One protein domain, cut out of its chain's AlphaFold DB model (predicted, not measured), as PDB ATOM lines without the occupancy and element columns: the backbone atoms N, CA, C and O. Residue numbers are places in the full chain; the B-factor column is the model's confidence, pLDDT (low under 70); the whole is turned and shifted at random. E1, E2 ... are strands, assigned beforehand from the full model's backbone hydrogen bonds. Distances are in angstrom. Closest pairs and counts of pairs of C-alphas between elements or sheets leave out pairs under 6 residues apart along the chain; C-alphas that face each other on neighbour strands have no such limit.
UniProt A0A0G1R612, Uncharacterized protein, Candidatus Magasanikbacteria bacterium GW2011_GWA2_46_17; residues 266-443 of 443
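Overview. This is residues 266 to 443 of the 443 residues of an uncharacterized protein of Candidatus Magasanikbacteria bacterium GW2011_GWA2_46_17 (UniProt A0A0G1R612). With little regular structure, a small sheet, E1 E2 E5 E4, and a two-stranded ribbon, E3 E6, stand partly face to face amid loops; residues 359 to 403 gather at the end opposite the free tail, residues 438 to 443. The 178 residues include six named strands, E1 to E6, and no named helix: all strand, both sheets antiparallel, compact, radius of gyration of the C-alphas 16.3 A, spans 64 by 35 by 31 A.

Along the chain. E1 is residues 270 to 275, from C-alpha 270 (254.826, 169.244, 172.698); E2 289 to 293; E3 318 to 321; E4 328 to 330; E5 339 to 344, 16.8 A; E6 353 to 358, 16.6 A, to C-alpha 358 (257.989, 167.244, 164.261).

Arrangement. Within hydrogen-bond range are N 271 and O 292, 2.8 A, in the hairpin E1 and E2; N 291 and O 340, 2.9 A, in the neighbours E2 and E5; N 329 and O 343, 2.8 A, in the hairpin E4 and E5; and N 319 and O 357, 2.8 A, in the neighbours E3 and E6.

Size, cuts and confidence. The printed part has no cut. Links E1 to E2 and E2 to E3 are long. Mean pLDDT of the printed part is 75.4; residues 411 to 429 are among those under 70.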
ATOM      1  N   THR A 266     248.776 158.438 179.220       93.06
ATOM      2  CA  THR A 266     248.587 159.749 178.608       93.06
ATOM      3  C   THR A 266     249.610 159.943 177.497       93.06
ATOM      4  O   THR A 266     250.783 159.697 177.731       93.06
ATOM      5  N   PRO A 267     249.189 160.329 176.283       92.12
ATOM      6  CA  PRO A 267     250.123 160.709 175.230       92.12
ATOM      7  C   PRO A 267     251.001 161.906 175.633       92.12
ATOM      8  O   PRO A 267     250.462 162.881 176.180       92.12
ATOM      9  N   PRO A 268     252.305 161.902 175.295       93.88
ATOM     10  CA  PRO A 268     253.141 163.079 175.445       93.88
ATOM     11  C   PRO A 268     252.693 164.171 174.478       93.88
ATOM     12  O   PRO A 268     252.333 163.909 173.334       93.88
ATOM     13  N   GLN A 269     252.786 165.418 174.926       92.19
ATOM     14  CA  GLN A 269     252.478 166.607 174.138       92.19
ATOM     15  C   GLN A 269     253.712 167.495 174.005       92.19
ATOM     16  O   GLN A 269     254.551 167.581 174.911       92.19
ATOM     17  N   VAL A 270     253.799 168.219 172.892       89.94
ATOM     18  CA  VAL A 270     254.826 169.244 172.698       89.94
ATOM     19  C   VAL A 270     254.456 170.507 173.480       89.94
ATOM     20  O   VAL A 270     253.404 171.113 173.286       89.94
ATOM     21  N   LEU A 271     255.350 170.944 174.366       88.88
ATOM     22  CA  LEU A 271     255.180 172.179 175.126       88.88
ATOM     23  C   LEU A 271     255.557 173.406 174.281       88.88
ATOM     24  O   LEU A 271     256.485 173.348 173.473       88.88
ATOM     25  N   PRO A 272     254.936 174.576 174.528       80.94
ATOM     26  CA  PRO A 272     255.119 175.775 173.702       80.94
ATOM     27  C   PRO A 272     256.519 176.417 173.779       80.94
ATOM     28  O   PRO A 272     256.787 177.389 173.076       80.94
ATOM     29  N   ASN A 273     257.425 175.912 174.624       82.06
ATOM     30  CA  ASN A 273     258.766 176.468 174.845       82.06
ATOM     31  C   ASN A 273     259.789 175.978 173.802       82.06
ATOM     32  O   ASN A 273     260.877 175.517 174.156       82.06
ATOM     33  N   ILE A 274     259.443 176.065 172.522       86.25
ATOM     34  CA  ILE A 274     260.330 175.667 171.426       86.25
ATOM     35  C   ILE A 274     261.311 176.808 171.128       86.25
ATOM     36  O   ILE A 274     260.978 177.989 171.238       86.25
ATOM     37  N   SER A 275     262.551 176.467 170.777       88.00
ATOM     38  CA  SER A 275     263.585 177.433 170.392       88.00
ATOM     39  C   SER A 275     264.239 176.993 169.086       88.00
ATOM     40  O   SER A 275     264.632 175.835 169.014       88.00
ATOM     41  N   PRO A 276     264.420 177.866 168.078       90.88
ATOM     42  CA  PRO A 276     263.933 179.250 168.001       90.88
ATOM     43  C   PRO A 276     262.413 179.313 168.039       90.88
ATOM     44  O   PRO A 276     261.812 178.448 167.429       90.88
ATOM     45  N   ALA A 277     261.824 180.293 168.726       88.31
ATOM     46  CA  ALA A 277     260.376 180.394 168.909       88.31
ATOM     47  C   ALA A 277     259.653 180.755 167.600       88.31
ATOM     48  O   ALA A 277     260.255 181.318 166.683       88.31
ATOM     49  N   ASN A 278     258.351 180.466 167.520       86.38
ATOM     50  CA  ASN A 278     257.550 180.847 166.358       86.38
ATOM     51  C   ASN A 278     257.579 182.374 166.142       86.38
ATOM     52  O   ASN A 278     257.310 183.150 167.061       86.38
ATOM     53  N   GLY A 279     257.900 182.800 164.922       86.38
ATOM     54  CA  GLY A 279     258.058 184.197 164.534       86.38
ATOM     55  C   GLY A 279     259.413 184.809 164.895       86.38
ATOM     56  O   GLY A 279     259.606 186.002 164.643       86.38
ATOM     57  N   ASP A 280     260.356 184.039 165.461       88.75
ATOM     58  CA  ASP A 280     261.709 184.527 165.727       88.75
ATOM     59  C   ASP A 280     262.354 185.028 164.425       88.75
ATOM     60  O   ASP A 280     262.371 184.356 163.389       88.75
ATOM     61  N   THR A 281     262.935 186.220 164.507       88.81
ATOM     62  CA  THR A 281     263.801 186.793 163.473       88.81
ATOM     63  C   THR A 281     265.228 186.857 164.005       88.81
ATOM     64  O   THR A 281     265.461 186.739 165.209       88.81
ATOM     65  N   ASP A 282     266.202 187.012 163.114       85.69
ATOM     66  CA  ASP A 282     267.622 187.078 163.467       85.69
ATOM     67  C   ASP A 282     268.175 185.832 164.186       85.69
ATOM     68  O   ASP A 282     269.073 185.897 165.032       85.69
ATOM     69  N   VAL A 283     267.679 184.655 163.801       87.44
ATOM     70  CA  VAL A 283     268.168 183.370 164.308       87.44
ATOM     71  C   VAL A 283     269.589 183.078 163.806       87.44
ATOM     72  O   VAL A 283     269.911 183.267 162.632       87.44
ATOM     73  N   CYS A 284     270.461 182.597 164.705       86.94
ATOM     74  CA  CYS A 284     271.833 182.204 164.371       86.94
ATOM     75  C   CYS A 284     271.868 181.020 163.387       86.94
ATOM     76  O   CYS A 284     271.104 180.069 163.527       86.94
ATOM     77  N   LEU A 285     272.849 181.020 162.478       86.19
ATOM     78  CA  LEU A 285     272.999 180.059 161.365       86.19
ATOM     79  C   LEU A 285     273.137 178.574 161.764       86.19
ATOM     80  O   LEU A 285     273.057 177.712 160.895       86.19
ATOM     81  N   ILE A 286     273.374 178.281 163.046       85.06
ATOM     82  CA  ILE A 286     273.492 176.922 163.614       85.06
ATOM     83  C   ILE A 286     272.638 176.728 164.865       85.06
ATOM     84  O   ILE A 286     272.925 175.844 165.671       85.06
ATOM     85  N   LYS A 287     271.651 177.600 165.106       88.38
ATOM     86  CA  LYS A 287     270.814 177.468 166.300       88.38
ATOM     87  C   LYS A 287     270.073 176.120 166.220       88.38
ATOM     88  O   LYS A 287     269.356 175.909 165.243       88.38
ATOM     89  N   PRO A 288     270.256 175.203 167.185       87.88
ATOM     90  CA  PRO A 288     269.496 173.961 167.184       87.88
ATOM     91  C   PRO A 288     268.012 174.262 167.375       87.88
ATOM     92  O   PRO A 288     267.666 175.220 168.076       87.88
ATOM     93  N   VAL A 289     267.159 173.427 166.786       87.75
ATOM     94  CA  VAL A 289     265.737 173.397 167.135       87.75
ATOM     95  C   VAL A 289     265.595 172.541 168.384       87.75
ATOM     96  O   VAL A 289     265.928 171.358 168.363       87.75
ATOM     97  N   THR A 290     265.158 173.146 169.486       88.62
ATOM     98  CA  THR A 290     264.957 172.473 170.769       88.62
ATOM     99  C   THR A 290     263.481 172.419 171.115       88.62
ATOM    100  O   THR A 290     262.820 173.457 171.115       88.62
ATOM    101  N   VAL A 291     263.006 171.235 171.482       87.94
ATOM    102  CA  VAL A 291     261.617 170.950 171.846       87.94
ATOM    103  C   VAL A 291     261.579 170.433 173.283       87.94
ATOM    104  O   VAL A 291     262.496 169.738 173.726       87.94
ATOM    105  N   GLN A 292     260.526 170.788 174.016       90.69
ATOM    106  CA  GLN A 292     260.249 170.276 175.356       90.69
ATOM    107  C   GLN A 292     258.919 169.524 175.338       90.69
ATOM    108  O   GLN A 292     257.969 169.994 174.719       90.69
ATOM    109  N   PHE A 293     258.847 168.397 176.035       93.31
ATOM    110  CA  PHE A 293     257.657 167.548 176.101       93.31
ATOM    111  C   PHE A 293     257.005 167.606 177.486       93.31
ATOM    112  O   PHE A 293     257.654 167.975 178.475       93.31
ATOM    113  N   SER A 294     255.717 167.261 177.563       94.19
ATOM    114  CA  SER A 294     254.944 167.190 178.814       94.19
ATOM    115  C   SER A 294     255.500 166.167 179.807       94.19
ATOM    116  O   SER A 294     255.290 166.309 181.013       94.19
ATOM    117  N   GLU A 295     256.245 165.177 179.319       94.00
ATOM    118  CA  GLU A 295     256.730 164.033 180.084       94.00
ATOM    119  C   GLU A 295     258.042 163.457 179.508       94.00
ATOM    120  O   GLU A 295     258.532 163.938 178.480       94.00
ATOM    121  N   PRO A 296     258.693 162.505 180.205       94.44
ATOM    122  CA  PRO A 296     259.918 161.865 179.727       94.44
ATOM    123  C   PRO A 296     259.702 161.092 178.423       94.44
ATOM    124  O   PRO A 296     258.842 160.221 178.365       94.44
ATOM    125  N   MET A 297     260.525 161.357 177.406       92.88
ATOM    126  CA  MET A 297     260.452 160.681 176.108       92.88
ATOM    127  C   MET A 297     261.335 159.438 176.042       92.88
ATOM    128  O   MET A 297     262.401 159.399 176.664       92.88
ATOM    129  N   ARG A 298     260.959 158.447 175.228       91.12
ATOM    130  CA  ARG A 298     261.848 157.346 174.836       91.12
ATOM    131  C   ARG A 298     262.858 157.869 173.816       91.12
ATOM    132  O   ARG A 298     262.524 158.113 172.657       91.12
ATOM    133  N   VAL A 299     264.108 158.058 174.235       88.38
ATOM    134  CA  VAL A 299     265.098 158.831 173.466       88.38
ATOM    135  C   VAL A 299     265.498 158.174 172.140       88.38
ATOM    136  O   VAL A 299     265.910 158.874 171.219       88.38
ATOM    137  N   SER A 300     265.384 156.855 171.983       83.75
ATOM    138  CA  SER A 300     265.610 156.209 170.683       83.75
ATOM    139  C   SER A 300     264.512 156.508 169.666       83.75
ATOM    140  O   SER A 300     264.854 156.662 168.503       83.75
ATOM    141  N   SER A 301     263.253 156.688 170.086       85.31
ATOM    142  CA  SER A 301     262.164 157.062 169.165       85.31
ATOM    143  C   SER A 301     262.355 158.464 168.570       85.31
ATOM    144  O   SER A 301     261.969 158.736 167.445       85.31
ATOM    145  N   LEU A 302     263.055 159.351 169.289       84.75
ATOM    146  CA  LEU A 302     263.457 160.677 168.796       84.75
ATOM    147  C   LEU A 302     264.666 160.625 167.836       84.75
ATOM    148  O   LEU A 302     265.035 161.635 167.238       84.75
ATOM    149  N   GLN A 303     265.336 159.471 167.735       77.31
ATOM    150  CA  GLN A 303     266.531 159.257 166.912       77.31
ATOM    151  C   GLN A 303     266.240 158.535 165.591       77.31
ATOM    152  O   GLN A 303     267.137 158.502 164.742       77.31
ATOM    153  N   ASP A 304     265.032 157.994 165.390       64.81
ATOM    154  CA  ASP A 304     264.663 157.205 164.199       64.81
ATOM    155  C   ASP A 304     264.695 158.020 162.882       64.81
ATOM    156  O   ASP A 304     264.696 157.469 161.783       64.81
ATOM    157  N   ALA A 305     264.975 159.324 162.971       53.00
ATOM    158  CA  ALA A 305     265.486 160.176 161.891       53.00
ATOM    159  C   ALA A 305     266.731 159.640 161.147       53.00
ATOM    160  O   ALA A 305     267.120 160.195 160.124       53.00
ATOM    161  N   LEU A 306     267.453 158.645 161.671       49.03
ATOM    162  CA  LEU A 306     268.672 158.117 161.039       49.03
ATOM    163  C   LEU A 306     268.415 156.939 160.088       49.03
ATOM    164  O   LEU A 306     269.342 156.521 159.390       49.03
ATOM    165  N   THR A 307     267.185 156.423 160.028       50.09
ATOM    166  CA  THR A 307     266.778 155.312 159.148       50.09
ATOM    167  C   THR A 307     265.939 155.745 157.949       50.09
ATOM    168  O   THR A 307     265.396 154.879 157.274       50.09
ATOM    169  N   LEU A 308     265.888 157.052 157.656       51.41
ATOM    170  CA  LEU A 308     265.126 157.675 156.562       51.41
ATOM    171  C   LEU A 308     265.200 156.866 155.262       51.41
ATOM    172  O   LEU A 308     266.170 156.970 154.501       51.41
ATOM    173  N   ASP A 309     264.146 156.110 154.970       50.88
ATOM    174  CA  ASP A 309     263.822 155.830 153.586       50.88
ATOM    175  C   ASP A 309     263.227 157.120 153.022       50.88
ATOM    176  O   ASP A 309     262.181 157.583 153.454       50.88
ATOM    177  N   SER A 310     263.895 157.726 152.043       50.38
ATOM    178  CA  SER A 310     263.377 158.907 151.341       50.38
ATOM    179  C   SER A 310     262.033 158.671 150.632       50.38
ATOM    180  O   SER A 310     261.466 159.618 150.092       50.38
ATOM    181  N   ASN A 311     261.575 157.418 150.552       54.31
ATOM    182  CA  ASN A 311     260.278 157.039 150.001       54.31
ATOM    183  C   ASN A 311     259.173 156.913 151.059       54.31
ATOM    184  O   ASN A 311     258.023 156.721 150.669       54.31
ATOM    185  N   ASP A 312     259.517 157.003 152.342       58.12
ATOM    186  CA  ASP A 312     258.573 156.985 153.452       58.12
ATOM    187  C   ASP A 312     258.274 158.436 153.877       58.12
ATOM    188  O   ASP A 312     259.195 159.150 154.284       58.12
ATOM    189  N   PRO A 313     257.044 158.940 153.681       55.94
ATOM    190  CA  PRO A 313     256.666 160.286 154.092       55.94
ATOM    191  C   PRO A 313     256.335 160.408 155.593       55.94
ATOM    192  O   PRO A 313     256.297 161.539 156.073       55.94
ATOM    193  N   ASP A 314     256.157 159.298 156.324       55.44
ATOM    194  CA  ASP A 314     255.526 159.258 157.654       55.44
ATOM    195  C   ASP A 314     256.498 158.791 158.769       55.44
ATOM    196  O   ASP A 314     256.114 158.156 159.747       55.44
ATOM    197  N   TYR A 315     257.790 159.129 158.665       65.88
ATOM    198  CA  TYR A 315     258.813 158.758 159.659       65.88
ATOM    199  C   TYR A 315     258.737 159.585 160.961       65.88
ATOM    200  O   TYR A 315     258.558 160.802 160.939       65.88
ATOM    201  N   ALA A 316     259.023 158.959 162.110       63.84
ATOM    202  CA  ALA A 316     259.176 159.621 163.413       63.84
ATOM    203  C   ALA A 316     260.434 160.512 163.492       63.84
ATOM    204  O   ALA A 316     261.480 160.106 164.014       63.84
ATOM    205  N   SER A 317     260.383 161.744 162.971       70.44
ATOM    206  CA  SER A 317     261.472 162.703 163.178       70.44
ATOM    207  C   SER A 317     261.128 164.175 162.957       70.44
ATOM    208  O   SER A 317     260.049 164.539 162.501       70.44
ATOM    209  N   LEU A 318     262.090 165.045 163.281       71.94
ATOM    210  CA  LEU A 318     262.021 166.454 162.920       71.94
ATOM    211  C   LEU A 318     262.354 166.653 161.431       71.94
ATOM    212  O   LEU A 318     263.471 166.393 160.992       71.94
ATOM    213  N   GLU A 319     261.414 167.210 160.682       73.75
ATOM    214  CA  GLU A 319     261.598 167.835 159.374       73.75
ATOM    215  C   GLU A 319     261.802 169.348 159.579       73.75
ATOM    216  O   GLU A 319     261.217 169.944 160.481       73.75
ATOM    217  N   ILE A 320     262.654 170.006 158.787       70.88
ATOM    218  CA  ILE A 320     262.756 171.475 158.806       70.88
ATOM    219  C   ILE A 320     262.774 171.981 157.370       70.88
ATOM    220  O   ILE A 320     263.855 172.159 156.831       70.88
ATOM    221  N   ASP A 321     261.638 172.267 156.739       70.25
ATOM    222  CA  ASP A 321     261.609 172.739 155.341       70.25
ATOM    223  C   ASP A 321     262.444 174.035 155.159       70.25
ATOM    224  O   ASP A 321     262.294 174.968 155.964       70.25
ATOM    225  N   PRO A 322     263.357 174.131 154.156       68.25
ATOM    226  CA  PRO A 322     263.691 173.160 153.088       68.25
ATOM    227  C   PRO A 322     264.879 172.217 153.355       68.25
ATOM    228  O   PRO A 322     265.486 171.674 152.432       68.25
ATOM    229  N   ILE A 323     265.272 172.038 154.608       69.12
ATOM    230  CA  ILE A 323     266.269 171.058 155.044       69.12
ATOM    231  C   ILE A 323     265.607 169.691 155.245       69.12
ATOM    232  O   ILE A 323     264.778 169.489 156.129       69.12
ATOM    233  N   SER A 324     266.058 168.708 154.463       66.56
ATOM    234  CA  SER A 324     265.671 167.313 154.674       66.56
ATOM    235  C   SER A 324     266.113 166.825 156.065       66.56
ATOM    236  O   SER A 324     267.240 167.149 156.462       66.56
ATOM    237  N   PRO A 325     265.356 165.938 156.726       65.38
ATOM    238  CA  PRO A 325     265.722 165.362 158.022       65.38
ATOM    239  C   PRO A 325     267.111 164.705 158.040       65.38
ATOM    240  O   PRO A 325     267.827 164.799 159.032       65.38
ATOM    241  N   ALA A 326     267.570 164.142 156.912       64.88
ATOM    242  CA  ALA A 326     268.908 163.541 156.776       64.88
ATOM    243  C   ALA A 326     270.061 164.534 157.019       64.88
ATOM    244  O   ALA A 326     271.210 164.142 157.223       64.88
ATOM    245  N   SER A 327     269.766 165.832 156.955       70.56
ATOM    246  CA  SER A 327     270.706 166.918 157.224       70.56
ATOM    247  C   SER A 327     270.590 167.454 158.653       70.56
ATOM    248  O   SER A 327     271.166 168.505 158.946       70.56
ATOM    249  N   LEU A 328     269.900 166.746 159.547       76.12
ATOM    250  CA  LEU A 328     269.810 167.044 160.973       76.12
ATOM    251  C   LEU A 328     270.546 165.981 161.790       76.12
ATOM    252  O   LEU A 328     270.723 164.837 161.382       76.12
ATOM    253  N   THR A 329     271.023 166.369 162.963       79.94
ATOM    254  CA  THR A 329     271.635 165.461 163.931       79.94
ATOM    255  C   THR A 329     270.950 165.636 165.272       79.94
ATOM    256  O   THR A 329     270.947 166.734 165.831       79.94
ATOM    257  N   PHE A 330     270.391 164.545 165.789       81.50
ATOM    258  CA  PHE A 330     269.845 164.492 167.136       81.50
ATOM    259  C   PHE A 330     270.966 164.562 168.179       81.50
ATOM    260  O   PHE A 330     271.945 163.811 168.119       81.50
ATOM    261  N   ASP A 331     270.815 165.447 169.159       81.38
ATOM    262  CA  ASP A 331     271.715 165.517 170.301       81.38
ATOM    263  C   ASP A 331     271.229 164.617 171.439       81.38
ATOM    264  O   ASP A 331     270.383 164.976 172.248       81.38
ATOM    265  N   SER A 332     271.828 163.438 171.555       73.38
ATOM    266  CA  SER A 332     271.574 162.518 172.671       73.38
ATOM    267  C   SER A 332     272.249 162.923 173.991       73.38
ATOM    268  O   SER A 332     272.076 162.248 175.012       73.38
ATOM    269  N   SER A 333     273.029 164.011 174.001       67.31
ATOM    270  CA  SER A 333     273.754 164.499 175.182       67.31
ATOM    271  C   SER A 333     272.988 165.531 176.020       67.31
ATOM    272  O   SER A 333     273.503 165.989 177.045       67.31
ATOM    273  N   ILE A 334     271.757 165.855 175.615       66.25
ATOM    274  CA  ILE A 334     270.822 166.724 176.336       66.25
ATOM    275  C   ILE A 334     270.628 166.220 177.780       66.25
ATOM    276  O   ILE A 334     270.633 165.014 178.019       66.25
ATOM    277  N   PRO A 335     270.477 167.114 178.776       62.06
ATOM    278  CA  PRO A 335     270.496 166.744 180.194       62.06
ATOM    279  C   PRO A 335     269.302 165.913 180.692       62.06
ATOM    280  O   PRO A 335     269.384 165.396 181.807       62.06
ATOM    281  N   SER A 336     268.205 165.794 179.933       77.88
ATOM    282  CA  SER A 336     267.012 165.037 180.343       77.88
ATOM    283  C   SER A 336     266.241 164.440 179.168       77.88
ATOM    284  O   SER A 336     266.247 165.012 178.078       77.88
ATOM    285  N   SER A 337     265.499 163.365 179.432       85.94
ATOM    286  CA  SER A 337     264.610 162.678 178.483       85.94
ATOM    287  C   SER A 337     263.377 163.492 178.057       85.94
ATOM    288  O   SER A 337     262.764 163.165 177.053       85.94
ATOM    289  N   ASN A 338     263.017 164.582 178.743       91.00
ATOM    290  CA  ASN A 338     261.869 165.443 178.384       91.00
ATOM    291  C   ASN A 338     262.195 166.503 177.316       91.00
ATOM    292  O   ASN A 338     261.405 167.420 177.076       91.00
ATOM    293  N   THR A 339     263.393 166.466 176.741       88.69
ATOM    294  CA  THR A 339     263.891 167.509 175.840       88.69
ATOM    295  C   THR A 339     264.600 166.886 174.655       88.69
ATOM    296  O   THR A 339     265.429 165.997 174.833       88.69
ATOM    297  N   ALA A 340     264.319 167.403 173.463       87.81
ATOM    298  CA  ALA A 340     264.997 167.040 172.226       87.81
ATOM    299  C   ALA A 340     265.672 168.270 171.619       87.81
ATOM    300  O   ALA A 340     265.186 169.393 171.761       87.81
ATOM    301  N   ALA A 341     266.794 168.061 170.941       87.75
ATOM    302  CA  ALA A 341     267.527 169.099 170.240       87.75
ATOM    303  C   ALA A 341     268.094 168.517 168.951       87.75
ATOM    304  O   ALA A 341     268.785 167.498 168.964       87.75
ATOM    305  N   TYR A 342     267.809 169.200 167.850       86.44
ATOM    306  CA  TYR A 342     268.234 168.809 166.517       86.44
ATOM    307  C   TYR A 342     269.132 169.903 165.954       86.44
ATOM    308  O   TYR A 342     268.744 171.071 165.850       86.44
ATOM    309  N   PHE A 343     270.362 169.525 165.625       84.75
ATOM    310  CA  PHE A 343     271.350 170.419 165.040       84.75
ATOM    311  C   PHE A 343     271.351 170.272 163.524       84.75
ATOM    312  O   PHE A 343     271.427 169.146 163.030       84.75
ATOM    313  N   PRO A 344     271.341 171.376 162.766       84.00
ATOM    314  CA  PRO A 344     271.548 171.288 161.335       84.00
ATOM    315  C   PRO A 344     273.017 170.933 161.049       84.00
ATOM    316  O   PRO A 344     273.947 171.498 161.627       84.00
ATOM    317  N   THR A 345     273.235 169.977 160.148       82.56
ATOM    318  CA  THR A 345     274.577 169.560 159.692       82.56
ATOM    319  C   THR A 345     275.203 170.564 158.722       82.56
ATOM    320  O   THR A 345     276.419 170.578 158.522       82.56
ATOM    321  N   VAL A 346     274.373 171.432 158.141       83.25
ATOM    322  CA  VAL A 346     274.747 172.540 157.262       83.25
ATOM    323  C   VAL A 346     274.224 173.850 157.838       83.25
ATOM    324  O   VAL A 346     273.208 173.872 158.522       83.25
ATOM    325  N   PHE A 347     274.904 174.963 157.570       85.62
ATOM    326  CA  PHE A 347     274.398 176.270 157.989       85.62
ATOM    327  C   PHE A 347     273.045 176.559 157.343       85.62
ATOM    328  O   PHE A 347     272.881 176.356 156.136       85.62
ATOM    329  N   TYR A 348     272.118 177.113 158.121       86.25
ATOM    330  CA  TYR A 348     270.914 177.697 157.553       86.25
ATOM    331  C   TYR A 348     271.279 178.814 156.557       86.25
ATOM    332  O   TYR A 348     272.254 179.551 156.739       86.25
ATOM    333  N   ALA A 349     270.491 178.947 155.495       85.69
ATOM    334  CA  ALA A 349     270.619 180.012 154.519       85.69
ATOM    335  C   ALA A 349     270.198 181.352 155.135       85.69
ATOM    336  O   ALA A 349     269.262 181.443 155.926       85.69
ATOM    337  N   GLN A 350     270.909 182.414 154.765       83.88
ATOM    338  CA  GLN A 350     270.617 183.766 155.243       83.88
ATOM    339  C   GLN A 350     269.302 184.273 154.655       83.88
ATOM    340  O   GLN A 350     269.025 184.017 153.483       83.88
ATOM    341  N   ASN A 351     268.535 185.033 155.446       82.12
ATOM    342  CA  ASN A 351     267.232 185.585 155.053       82.12
ATOM    343  C   ASN A 351     266.223 184.534 154.560       82.12
ATOM    344  O   ASN A 351     265.305 184.862 153.809       82.12
ATOM    345  N   GLN A 352     266.409 183.276 154.957       85.62
ATOM    346  CA  GLN A 352     265.512 182.183 154.625       85.62
ATOM    347  C   GLN A 352     264.594 181.911 155.818       85.62
ATOM    348  O   GLN A 352     265.038 181.918 156.972       85.62
ATOM    349  N   ALA A 353     263.315 181.704 155.516       85.12
ATOM    350  CA  ALA A 353     262.331 181.200 156.460       85.12
ATOM    351  C   ALA A 353     262.417 179.669 156.517       85.12
ATOM    352  O   ALA A 353     262.616 179.033 155.477       85.12
ATOM    353  N   TYR A 354     262.281 179.123 157.724       84.81
ATOM    354  CA  TYR A 354     262.314 177.692 158.006       84.81
ATOM    355  C   TYR A 354     261.066 177.261 158.767       84.81
ATOM    356  O   TYR A 354     260.690 177.924 159.740       84.81
ATOM    357  N   ASN A 355     260.495 176.129 158.355       82.19
ATOM    358  CA  ASN A 355     259.288 175.530 158.922       82.19
ATOM    359  C   ASN A 355     259.643 174.177 159.566       82.19
ATOM    360  O   ASN A 355     259.652 173.159 158.876       82.19
ATOM    361  N   PRO A 356     260.019 174.147 160.856       82.75
ATOM    362  CA  PRO A 356     260.200 172.895 161.574       82.75
ATOM    363  C   PRO A 356     258.850 172.204 161.796       82.75
ATOM    364  O   PRO A 356     257.919 172.812 162.323       82.75
ATOM    365  N   VAL A 357     258.792 170.927 161.442       80.62
ATOM    366  CA  VAL A 357     257.673 170.019 161.685       80.62
ATOM    367  C   VAL A 357     258.214 168.795 162.399       80.62
ATOM    368  O   VAL A 357     259.127 168.138 161.910       80.62
ATOM    369  N   LEU A 358     257.691 168.495 163.580       83.44
ATOM    370  CA  LEU A 358     257.989 167.244 164.261       83.44
ATOM    371  C   LEU A 358     256.927 166.229 163.848       83.44
ATOM    372  O   LEU A 358     255.801 166.297 164.338       83.44
ATOM    373  N   ARG A 359     257.295 165.316 162.950       82.06
ATOM    374  CA  ARG A 359     256.436 164.216 162.516       82.06
ATOM    375  C   ARG A 359     256.278 163.225 163.667       82.06
ATOM    376  O   ARG A 359     257.287 162.787 164.230       82.06
ATOM    377  N   SER A 360     255.045 162.914 164.057       82.75
ATOM    378  CA  SER A 360     254.775 161.974 165.154       82.75
ATOM    379  C   SER A 360     255.093 160.526 164.781       82.75
ATOM    380  O   SER A 360     255.392 159.742 165.680       82.75
ATOM    381  N   GLY A 361     255.135 160.207 163.488       81.31
ATOM    382  CA  GLY A 361     255.435 158.891 162.940       81.31
ATOM    383  C   GLY A 361     254.218 157.962 162.865       81.31
ATOM    384  O   GLY A 361     253.093 158.349 163.193       81.31
ATOM    385  N   GLU A 362     254.421 156.725 162.425       76.75
ATOM    386  CA  GLU A 362     253.346 155.766 162.168       76.75
ATOM    387  C   GLU A 362     252.803 155.109 163.454       76.75
ATOM    388  O   GLU A 362     253.417 154.222 164.043       76.75
ATOM    389  N   ASP A 363     251.608 155.532 163.874       75.06
ATOM    390  CA  ASP A 363     250.714 154.840 164.828       75.06
ATOM    391  C   ASP A 363     249.261 155.242 164.520       75.06
ATOM    392  O   ASP A 363     248.561 155.890 165.303       75.06
ATOM    393  N   VAL A 364     248.819 154.918 163.301       69.62
ATOM    394  CA  VAL A 364     247.579 155.443 162.695       69.62
ATOM    395  C   VAL A 364     246.295 155.103 163.465       69.62
ATOM    396  O   VAL A 364     245.237 155.693 163.227       69.62
ATOM    397  N   ASN A 365     246.344 154.108 164.351       73.06
ATOM    398  CA  ASN A 365     245.199 153.628 165.123       73.06
ATOM    399  C   ASN A 365     245.306 153.958 166.629       73.06
ATOM    400  O   ASN A 365     244.341 153.698 167.359       73.06
ATOM    401  N   GLY A 366     246.429 154.532 167.081       73.75
ATOM    402  CA  GLY A 366     246.658 154.949 168.463       73.75
ATOM    403  C   GLY A 366     246.714 153.804 169.470       73.75
ATOM    404  O   GLY A 366     246.468 154.016 170.666       73.75
ATOM    405  N   ASN A 367     246.929 152.571 169.010       75.19
ATOM    406  CA  ASN A 367     246.823 151.380 169.846       75.19
ATOM    407  C   ASN A 367     248.133 151.036 170.575       75.19
ATOM    408  O   ASN A 367     248.127 150.129 171.419       75.19
ATOM    409  N   LYS A 368     249.225 151.759 170.274       75.31
ATOM    410  CA  LYS A 368     250.541 151.631 170.922       75.31
ATOM    411  C   LYS A 368     251.118 150.211 170.848       75.31
ATOM    412  O   LYS A 368     251.890 149.794 171.713       75.31
ATOM    413  N   SER A 369     250.712 149.428 169.855       77.88
ATOM    414  CA  SER A 369     251.093 148.030 169.680       77.88
ATOM    415  C   SER A 369     251.764 147.864 168.334       77.88
ATOM    416  O   SER A 369     251.220 148.295 167.345       77.88
ATOM    417  N   LEU A 370     252.912 147.190 168.282       77.81
ATOM    418  CA  LEU A 370     253.623 146.950 167.027       77.81
ATOM    419  C   LEU A 370     252.787 146.112 166.046       77.81
ATOM    420  O   LEU A 370     252.672 144.890 166.220       77.81
ATOM    421  N   GLU A 371     252.269 146.730 164.990       79.44
ATOM    422  CA  GLU A 371     251.674 146.030 163.856       79.44
ATOM    423  C   GLU A 371     252.587 146.068 162.625       79.44
ATOM    424  O   GLU A 371     253.413 146.952 162.450       79.44
ATOM    425  N   ALA A 372     252.444 145.084 161.730       77.56
ATOM    426  CA  ALA A 372     253.231 145.040 160.492       77.56
ATOM    427  C   ALA A 372     253.139 146.317 159.620       77.56
ATOM    428  O   ALA A 372     254.105 146.589 158.913       77.56
ATOM    429  N   PRO A 373     252.016 147.068 159.606       74.88
ATOM    430  CA  PRO A 373     251.944 148.363 158.935       74.88
ATOM    431  C   PRO A 373     252.626 149.521 159.674       74.88
ATOM    432  O   PRO A 373     252.717 150.567 159.065       74.88
ATOM    433  N   GLU A 374     253.034 149.357 160.936       77.62
ATOM    434  CA  GLU A 374     253.587 150.415 161.812       77.62
ATOM    435  C   GLU A 374     255.083 150.172 162.134       77.62
ATOM    436  O   GLU A 374     255.667 150.808 163.012       77.62
ATOM    437  N   ASP A 375     255.685 149.192 161.448       77.69
ATOM    438  CA  ASP A 375     257.103 148.796 161.474       77.69
ATOM    439  C   ASP A 375     257.582 148.625 160.028       77.69
ATOM    440  O   ASP A 375     257.984 147.534 159.593       77.69
ATOM    441  N   LEU A 376     257.442 149.676 159.217       74.19
ATOM    442  CA  LEU A 376     257.743 149.613 157.787       74.19
ATOM    443  C   LEU A 376     259.223 149.340 157.528       74.19
ATOM    444  O   LEU A 376     259.574 148.672 156.546       74.19
ATOM    445  N   ASN A 377     260.096 149.797 158.425       69.38
ATOM    446  CA  ASN A 377     261.526 149.527 158.334       69.38
ATOM    447  C   ASN A 377     261.927 148.131 158.876       69.38
ATOM    448  O   ASN A 377     263.076 147.708 158.689       69.38
ATOM    449  N   GLY A 378     260.993 147.391 159.485       72.44
ATOM    450  CA  GLY A 378     261.177 146.025 159.977       72.44
ATOM    451  C   GLY A 378     262.176 145.903 161.129       72.44
ATOM    452  O   GLY A 378     262.837 144.863 161.263       72.44
ATOM    453  N   ASN A 379     262.352 146.963 161.920       72.31
ATOM    454  CA  ASN A 379     263.276 147.012 163.048       72.31
ATOM    455  C   ASN A 379     262.672 146.428 164.343       72.31
ATOM    456  O   ASN A 379     263.401 146.251 165.329       72.31
ATOM    457  N   GLY A 380     261.381 146.081 164.333       74.69
ATOM    458  CA  GLY A 380     260.670 145.506 165.470       74.69
ATOM    459  C   GLY A 380     260.228 146.536 166.511       74.69
ATOM    460  O   GLY A 380     260.064 146.175 167.680       74.69
ATOM    461  N   LYS A 381     260.093 147.807 166.128       76.81
ATOM    462  CA  LYS A 381     259.628 148.920 166.964       76.81
ATOM    463  C   LYS A 381     258.624 149.743 166.170       76.81
ATOM    464  O   LYS A 381     258.653 149.736 164.950       76.81
ATOM    465  N   LEU A 382     257.753 150.434 166.900       78.31
ATOM    466  CA  LEU A 382     256.842 151.392 166.293       78.31
ATOM    467  C   LEU A 382     257.658 152.520 165.672       78.31
ATOM    468  O   LEU A 382     258.513 153.091 166.357       78.31
ATOM    469  N   ASP A 383     257.347 152.852 164.426       79.19
ATOM    470  CA  ASP A 383     257.931 153.967 163.685       79.19
ATOM    471  C   ASP A 383     257.296 155.308 164.108       79.19
ATOM    472  O   ASP A 383     257.056 156.189 163.287       79.19
ATOM    473  N   ALA A 384     257.058 155.476 165.417       83.31
ATOM    474  CA  ALA A 384     256.431 156.628 166.062       83.31
ATOM    475  C   ALA A 384     257.311 157.219 167.177       83.31
ATOM    476  O   ALA A 384     258.058 156.513 167.861       83.31
ATOM    477  N   ILE A 385     257.178 158.524 167.420       88.94
ATOM    478  CA  ILE A 385     257.736 159.202 168.592       88.94
ATOM    479  C   ILE A 385     256.928 158.787 169.821       88.94
ATOM    480  O   ILE A 385     255.710 158.954 169.858       88.94
ATOM    481  N   GLN A 386     257.614 158.302 170.855       90.19
ATOM    482  CA  GLN A 386     256.981 157.747 172.049       90.19
ATOM    483  C   GLN A 386     257.525 158.350 173.343       90.19
ATOM    484  O   GLN A 386     258.707 158.708 173.445       90.19
ATOM    485  N   ASP A 387     256.683 158.393 174.373       93.81
ATOM    486  CA  ASP A 387     257.137 158.629 175.737       93.81
ATOM    487  C   ASP A 387     257.906 157.424 176.317       93.81
ATOM    488  O   ASP A 387     258.029 156.351 175.717       93.81
ATOM    489  N   ALA A 388     258.438 157.590 177.524       94.25
ATOM    490  CA  ALA A 388     259.142 156.545 178.256       94.25
ATOM    491  C   ALA A 388     258.215 155.429 178.797       94.25
ATOM    492  O   ALA A 388     258.700 154.493 179.425       94.25
ATOM    493  N   CYS A 389     256.906 155.510 178.573       93.62
ATOM    494  CA  CYS A 389     255.903 154.471 178.809       93.62
ATOM    495  C   CYS A 389     255.321 153.886 177.509       93.62
ATOM    496  O   CYS A 389     254.407 153.066 177.568       93.62
ATOM    497  N   LEU A 390     255.911 154.229 176.358       90.56
ATOM    498  CA  LEU A 390     255.526 153.781 175.021       90.56
ATOM    499  C   LEU A 390     254.172 154.325 174.529       90.56
ATOM    500  O   LEU A 390     253.574 153.747 173.624       90.56
ATOM    501  N   ASN A 391     253.694 155.445 175.076       90.62
ATOM    502  CA  ASN A 391     252.572 156.177 174.499       90.62
ATOM    503  C   ASN A 391     253.064 157.067 173.351       90.62
ATOM    504  O   ASN A 391     254.017 157.829 173.514       90.62
ATOM    505  N   SER A 392     252.409 156.968 172.197       89.75
ATOM    506  CA  SER A 392     252.732 157.751 170.999       89.75
ATOM    507  C   SER A 392     252.401 159.236 171.170       89.75
ATOM    508  O   SER A 392     251.503 159.586 171.937       89.75
ATOM    509  N   LEU A 393     253.143 160.099 170.474       90.81
ATOM    510  CA  LEU A 393     253.032 161.557 170.544       90.81
ATOM    511  C   LEU A 393     251.655 162.076 170.106       90.81
ATOM    512  O   LEU A 393     251.176 161.747 169.030       90.81
ATOM    513  N   ASP A 394     251.084 162.959 170.924       89.50
ATOM    514  CA  ASP A 394     249.933 163.815 170.616       89.50
ATOM    515  C   ASP A 394     250.457 165.239 170.349       89.50
ATOM    516  O   ASP A 394     250.516 166.100 171.237       89.50
ATOM    517  N   GLY A 395     250.960 165.476 169.132       85.44
ATOM    518  CA  GLY A 395     251.578 166.751 168.762       85.44
ATOM    519  C   GLY A 395     250.570 167.892 168.629       85.44
ATOM    520  O   GLY A 395     250.876 169.020 169.018       85.44
ATOM    521  N   ASN A 396     249.347 167.622 168.172       80.69
ATOM    522  CA  ASN A 396     248.297 168.643 168.075       80.69
ATOM    523  C   ASN A 396     247.656 168.978 169.448       80.69
ATOM    524  O   ASN A 396     246.946 169.984 169.575       80.69
ATOM    525  N   ALA A 397     247.966 168.184 170.482       86.44
ATOM    526  CA  ALA A 397     247.491 168.296 171.855       86.44
ATOM    527  C   ALA A 397     245.964 168.133 172.014       86.44
ATOM    528  O   ALA A 397     245.347 168.776 172.876       86.44
ATOM    529  N   ASN A 398     245.335 167.283 171.194       83.56
ATOM    530  CA  ASN A 398     243.893 167.018 171.218       83.56
ATOM    531  C   ASN A 398     243.478 165.957 172.264       83.56
ATOM    532  O   ASN A 398     242.284 165.774 172.527       83.56
ATOM    533  N   GLY A 399     244.454 165.306 172.905       84.94
ATOM    534  CA  GLY A 399     244.276 164.276 173.926       84.94
ATOM    535  C   GLY A 399     244.256 162.842 173.389       84.94
ATOM    536  O   GLY A 399     244.022 161.916 174.171       84.94
ATOM    537  N   THR A 400     244.474 162.639 172.092       85.00
ATOM    538  CA  THR A 400     244.571 161.329 171.442       85.00
ATOM    539  C   THR A 400     245.819 161.263 170.575       85.00
ATOM    540  O   THR A 400     246.143 162.234 169.916       85.00
ATOM    541  N   ALA A 401     246.493 160.111 170.585       86.19
ATOM    542  CA  ALA A 401     247.555 159.802 169.637       86.19
ATOM    543  C   ALA A 401     246.983 158.898 168.535       86.19
ATOM    544  O   ALA A 401     246.282 157.931 168.822       86.19
ATOM    545  N   GLN A 402     247.240 159.262 167.296       84.06
ATOM    546  CA  GLN A 402     246.674 158.851 166.016       84.06
ATOM    547  C   GLN A 402     247.763 158.830 164.928       84.06
ATOM    548  O   GLN A 402     247.454 158.484 163.790       84.06
ATOM    549  N   GLY A 403     248.998 159.227 165.256       80.75
ATOM    550  CA  GLY A 403     250.151 159.197 164.360       80.75
ATOM    551  C   GLY A 403     250.130 160.277 163.280       80.75
ATOM    552  O   GLY A 403     249.255 161.152 163.237       80.75
ATOM    553  N   SER A 404     251.122 160.225 162.399       78.00
ATOM    554  CA  SER A 404     251.238 161.136 161.266       78.00
ATOM    555  C   SER A 404     250.129 160.877 160.232       78.00
ATOM    556  O   SER A 404     249.696 159.737 160.039       78.00
ATOM    557  N   PRO A 405     249.621 161.928 159.566       76.31
ATOM    558  CA  PRO A 405     249.969 163.338 159.768       76.31
ATOM    559  C   PRO A 405     249.169 164.016 160.900       76.31
ATOM    560  O   PRO A 405     249.402 165.179 161.205       76.31
ATOM    561  N   LEU A 406     248.197 163.327 161.515       78.38
ATOM    562  CA  LEU A 406     247.211 163.949 162.410       78.38
ATOM    563  C   LEU A 406     247.828 164.539 163.682       78.38
ATOM    564  O   LEU A 406     247.358 165.574 164.142       78.38
ATOM    565  N   ASP A 407     248.866 163.910 164.233       82.69
ATOM    566  CA  ASP A 407     249.542 164.376 165.454       82.69
ATOM    567  C   ASP A 407     250.923 164.960 165.211       82.69
ATOM    568  O   ASP A 407     251.746 165.034 166.128       82.69
ATOM    569  N   ASP A 408     251.187 165.387 163.984       83.19
ATOM    570  CA  ASP A 408     252.388 166.149 163.705       83.19
ATOM    571  C   ASP A 408     252.346 167.483 164.456       83.19
ATOM    572  O   ASP A 408     251.311 168.142 164.593       83.19
ATOM    573  N   TYR A 409     253.500 167.900 164.974       84.25
ATOM    574  CA  TYR A 409     253.650 169.245 165.506       84.25
ATOM    575  C   TYR A 409     254.242 170.154 164.435       84.25
ATOM    576  O   TYR A 409     255.443 170.116 164.164       84.25
ATOM    577  N   GLY A 410     253.408 171.031 163.895       76.75
ATOM    578  CA  GLY A 410     253.750 171.967 162.827       76.75
ATOM    579  C   GLY A 410     253.114 171.536 161.511       76.75
ATOM    580  O   GLY A 410     252.720 170.388 161.365       76.75
ATOM    581  N   ASP A 411     253.028 172.461 160.559       68.38
ATOM    582  CA  ASP A 411     252.562 172.166 159.201       68.38
ATOM    583  C   ASP A 411     253.694 172.453 158.204       68.38
ATOM    584  O   ASP A 411     254.346 173.509 158.265       68.38
ATOM    585  N   SER A 412     253.958 171.494 157.315       59.19
ATOM    586  CA  SER A 412     254.953 171.639 156.254       59.19
ATOM    587  C   SER A 412     254.241 172.156 155.005       59.19
ATOM    588  O   SER A 412     253.237 171.581 154.600       59.19
ATOM    589  N   PRO A 413     254.759 173.171 154.293       55.16
ATOM    590  CA  PRO A 413     254.165 173.629 153.033       55.16
ATOM    591  C   PRO A 413     254.054 172.540 151.949       55.16
ATOM    592  O   PRO A 413     253.354 172.737 150.951       55.16
ATOM    593  N   SER A 414     254.782 171.427 152.099       53.16
ATOM    594  CA  SER A 414     254.677 170.246 151.239       53.16
ATOM    595  C   SER A 414     253.532 169.302 151.605       53.16
ATOM    596  O   SER A 414     253.248 168.399 150.815       53.16
ATOM    597  N   ASP A 415     252.874 169.494 152.748       55.47
ATOM    598  CA  ASP A 415     251.725 168.698 153.149       55.47
ATOM    599  C   ASP A 415     250.496 169.122 152.337       55.47
ATOM    600  O   ASP A 415     249.984 170.244 152.408       55.47
ATOM    601  N   VAL A 416     250.053 168.246 151.433       48.66
ATOM    602  CA  VAL A 416     248.945 168.550 150.527       48.66
ATOM    603  C   VAL A 416     247.638 168.345 151.285       48.66
ATOM    604  O   VAL A 416     246.958 167.337 151.132       48.66
ATOM    605  N   THR A 417     247.239 169.365 152.044       48.62
ATOM    606  CA  THR A 417     245.864 169.573 152.523       48.62
ATOM    607  C   THR A 417     245.241 168.367 153.231       48.62
ATOM    608  O   THR A 417     244.235 167.822 152.771       48.62
ATOM    609  N   ILE A 418     245.776 167.997 154.387       50.59
ATOM    610  CA  ILE A 418     244.976 167.344 155.421       50.59
ATOM    611  C   ILE A 418     245.254 168.092 156.719       50.59
ATOM    612  O   ILE A 418     245.948 167.593 157.581       50.59
ATOM    613  N   ASP A 419     244.735 169.313 156.819       49.34
ATOM    614  CA  ASP A 419     244.591 170.005 158.103       49.34
ATOM    615  C   ASP A 419     243.282 169.440 158.697       49.34
ATOM    616  O   ASP A 419     242.188 169.832 158.243       49.34
ATOM    617  N   PRO A 420     243.305 168.388 159.546       46.94
ATOM    618  CA  PRO A 420     242.089 167.886 160.158       46.94
ATOM    619  C   PRO A 420     241.349 169.010 160.911       46.94
ATOM    620  O   PRO A 420     241.931 169.923 161.495       46.94
ATOM    621  N   PRO A 421     240.006 168.988 160.914       40.72
ATOM    622  CA  PRO A 421     239.220 169.988 161.620       40.72
ATOM    623  C   PRO A 421     239.436 169.858 163.135       40.72
ATOM    624  O   PRO A 421     238.776 169.055 163.791       40.72
ATOM    625  N   GLY A 422     240.333 170.670 163.691       46.38
ATOM    626  CA  GLY A 422     240.705 170.617 165.106       46.38
ATOM    627  C   GLY A 422     242.091 171.175 165.411       46.38
ATOM    628  O   GLY A 422     242.337 171.511 166.570       46.38
ATOM    629  N   ASP A 423     242.944 171.339 164.396       52.00
ATOM    630  CA  ASP A 423     244.315 171.787 164.608       52.00
ATOM    631  C   ASP A 423     244.396 173.177 165.219       52.00
ATOM    632  O   ASP A 423     243.649 174.111 164.898       52.00
ATOM    633  N   ASN A 424     245.320 173.298 166.164       51.94
ATOM    634  CA  ASN A 424     245.616 174.551 166.818       51.94
ATOM    635  C   ASN A 424     246.250 175.499 165.782       51.94
ATOM    636  O   ASN A 424     247.394 175.285 165.388       51.94
ATOM    637  N   PRO A 425     245.592 176.606 165.389       49.47
ATOM    638  CA  PRO A 425     246.081 177.479 164.318       49.47
ATOM    639  C   PRO A 425     247.424 178.166 164.635       49.47
ATOM    640  O   PRO A 425     248.016 178.797 163.758       49.47
ATOM    641  N   ALA A 426     247.904 178.081 165.884       49.91
ATOM    642  CA  ALA A 426     249.244 178.517 166.277       49.91
ATOM    643  C   ALA A 426     250.362 177.539 165.856       49.91
ATOM    644  O   ALA A 426     251.515 177.965 165.765       49.91
ATOM    645  N   ILE A 427     250.025 176.268 165.618       57.97
ATOM    646  CA  ILE A 427     250.927 175.186 165.204       57.97
ATOM    647  C   ILE A 427     251.126 175.223 163.675       57.97
ATOM    648  O   ILE A 427     252.261 175.175 163.206       57.97
ATOM    649  N   ASN A 428     250.063 175.498 162.908       57.12
ATOM    650  CA  ASN A 428     250.036 175.435 161.431       57.12
ATOM    651  C   ASN A 428     250.790 176.583 160.719       57.12
ATOM    652  O   ASN A 428     250.630 176.811 159.526       57.12
ATOM    653  N   ASN A 429     251.572 177.383 161.450       61.97
ATOM    654  CA  ASN A 429     252.368 178.494 160.909       61.97
ATOM    655  C   ASN A 429     253.698 178.656 161.653       61.97
ATOM    656  O   ASN A 429     254.189 179.777 161.810       61.97
ATOM    657  N   TYR A 430     254.258 177.566 162.182       70.75
ATOM    658  CA  TYR A 430     255.536 177.639 162.874       70.75
ATOM    659  C   TYR A 430     256.658 178.006 161.900       70.75
ATOM    660  O   TYR A 430     257.067 177.194 161.075       70.75
ATOM    661  N   VAL A 431     257.184 179.228 162.013       78.56
ATOM    662  CA  VAL A 431     258.249 179.731 161.140       78.56
ATOM    663  C   VAL A 431     259.265 180.535 161.934       78.56
ATOM    664  O   VAL A 431     258.894 181.382 162.742       78.56
ATOM    665  N   PHE A 432     260.552 180.355 161.647       81.56
ATOM    666  CA  PHE A 432     261.599 181.286 162.076       81.56
ATOM    667  C   PHE A 432     262.447 181.752 160.889       81.56
ATOM    668  O   PHE A 432     262.564 181.063 159.878       81.56
ATOM    669  N   THR A 433     263.040 182.944 160.999       83.06
ATOM    670  CA  THR A 433     263.866 183.545 159.939       83.06
ATOM    671  C   THR A 433     265.297 183.787 160.413       83.06
ATOM    672  O   THR A 433     265.544 184.313 161.502       83.06
ATOM    673  N   ILE A 434     266.259 183.423 159.567       85.12
ATOM    674  CA  ILE A 434     267.692 183.623 159.812       85.12
ATOM    675  C   ILE A 434     268.101 185.079 159.593       85.12
ATOM    676  O   ILE A 434     267.583 185.743 158.697       85.12
ATOM    677  N   CYS A 435     269.073 185.549 160.380       71.06
ATOM    678  CA  CYS A 435     269.545 186.930 160.330       71.06
ATOM    679  C   CYS A 435     270.023 187.401 158.949       71.06
ATOM    680  O   CYS A 435     270.658 186.675 158.174       71.06
ATOM    681  N   GLU A 436     269.777 188.687 158.708       53.03
ATOM    682  CA  GLU A 436     270.399 189.457 157.640       53.03
ATOM    683  C   GLU A 436     271.787 189.903 158.128       53.03
ATOM    684  O   GLU A 436     271.911 190.478 159.214       53.03
ATOM    685  N   TRP A 437     272.859 189.684 157.353       45.38
ATOM    686  CA  TRP A 437     274.151 190.314 157.658       45.38
ATOM    687  C   TRP A 437     274.031 191.831 157.490       45.38
ATOM    688  O   TRP A 437     274.384 192.396 156.454       45.38
ATOM    689  N   ARG A 438     273.587 192.534 158.531       44.97
ATOM    690  CA  ARG A 438     273.832 193.966 158.630       44.97
ATOM    691  C   ARG A 438     275.274 194.154 159.059       44.97
ATOM    692  O   ARG A 438     275.616 194.031 160.231       44.97
ATOM    693  N   TYR A 439     276.123 194.495 158.094       41.09
ATOM    694  CA  TYR A 439     277.378 195.185 158.368       41.09
ATOM    695  C   TYR A 439     277.058 196.488 159.123       41.09
ATOM    696  O   TYR A 439     276.916 197.543 158.517       41.09
ATOM    697  N   GLN A 440     276.958 196.446 160.451       40.56
ATOM    698  CA  GLN A 440     277.145 197.636 161.281       40.56
ATOM    699  C   GLN A 440     278.646 197.847 161.491       40.56
ATOM    700  O   GLN A 440     279.169 197.774 162.598       40.56
ATOM    701  N   PHE A 441     279.358 198.099 160.394       43.53
ATOM    702  CA  PHE A 441     280.625 198.807 160.461       43.53
ATOM    703  C   PHE A 441     280.337 200.271 160.117       43.53
ATOM    704  O   PHE A 441     280.069 200.595 158.965       43.53
ATOM    705  N   LEU A 442     280.447 201.119 161.146       41.78
ATOM    706  CA  LEU A 442     280.547 202.584 161.118       41.78
ATOM    707  C   LEU A 442     279.255 203.387 160.862       41.78
ATOM    708  O   LEU A 442     278.855 203.623 159.724       41.78
ATOM    709  N   SER A 443     278.732 203.971 161.944       38.78
ATOM    710  CA  SER A 443     278.329 205.386 161.970       38.78
ATOM    711  C   SER A 443     278.710 206.010 163.303       38.78
ATOM    712  O   SER A 443     278.251 205.448 164.325       38.78
TER     713      SER A 443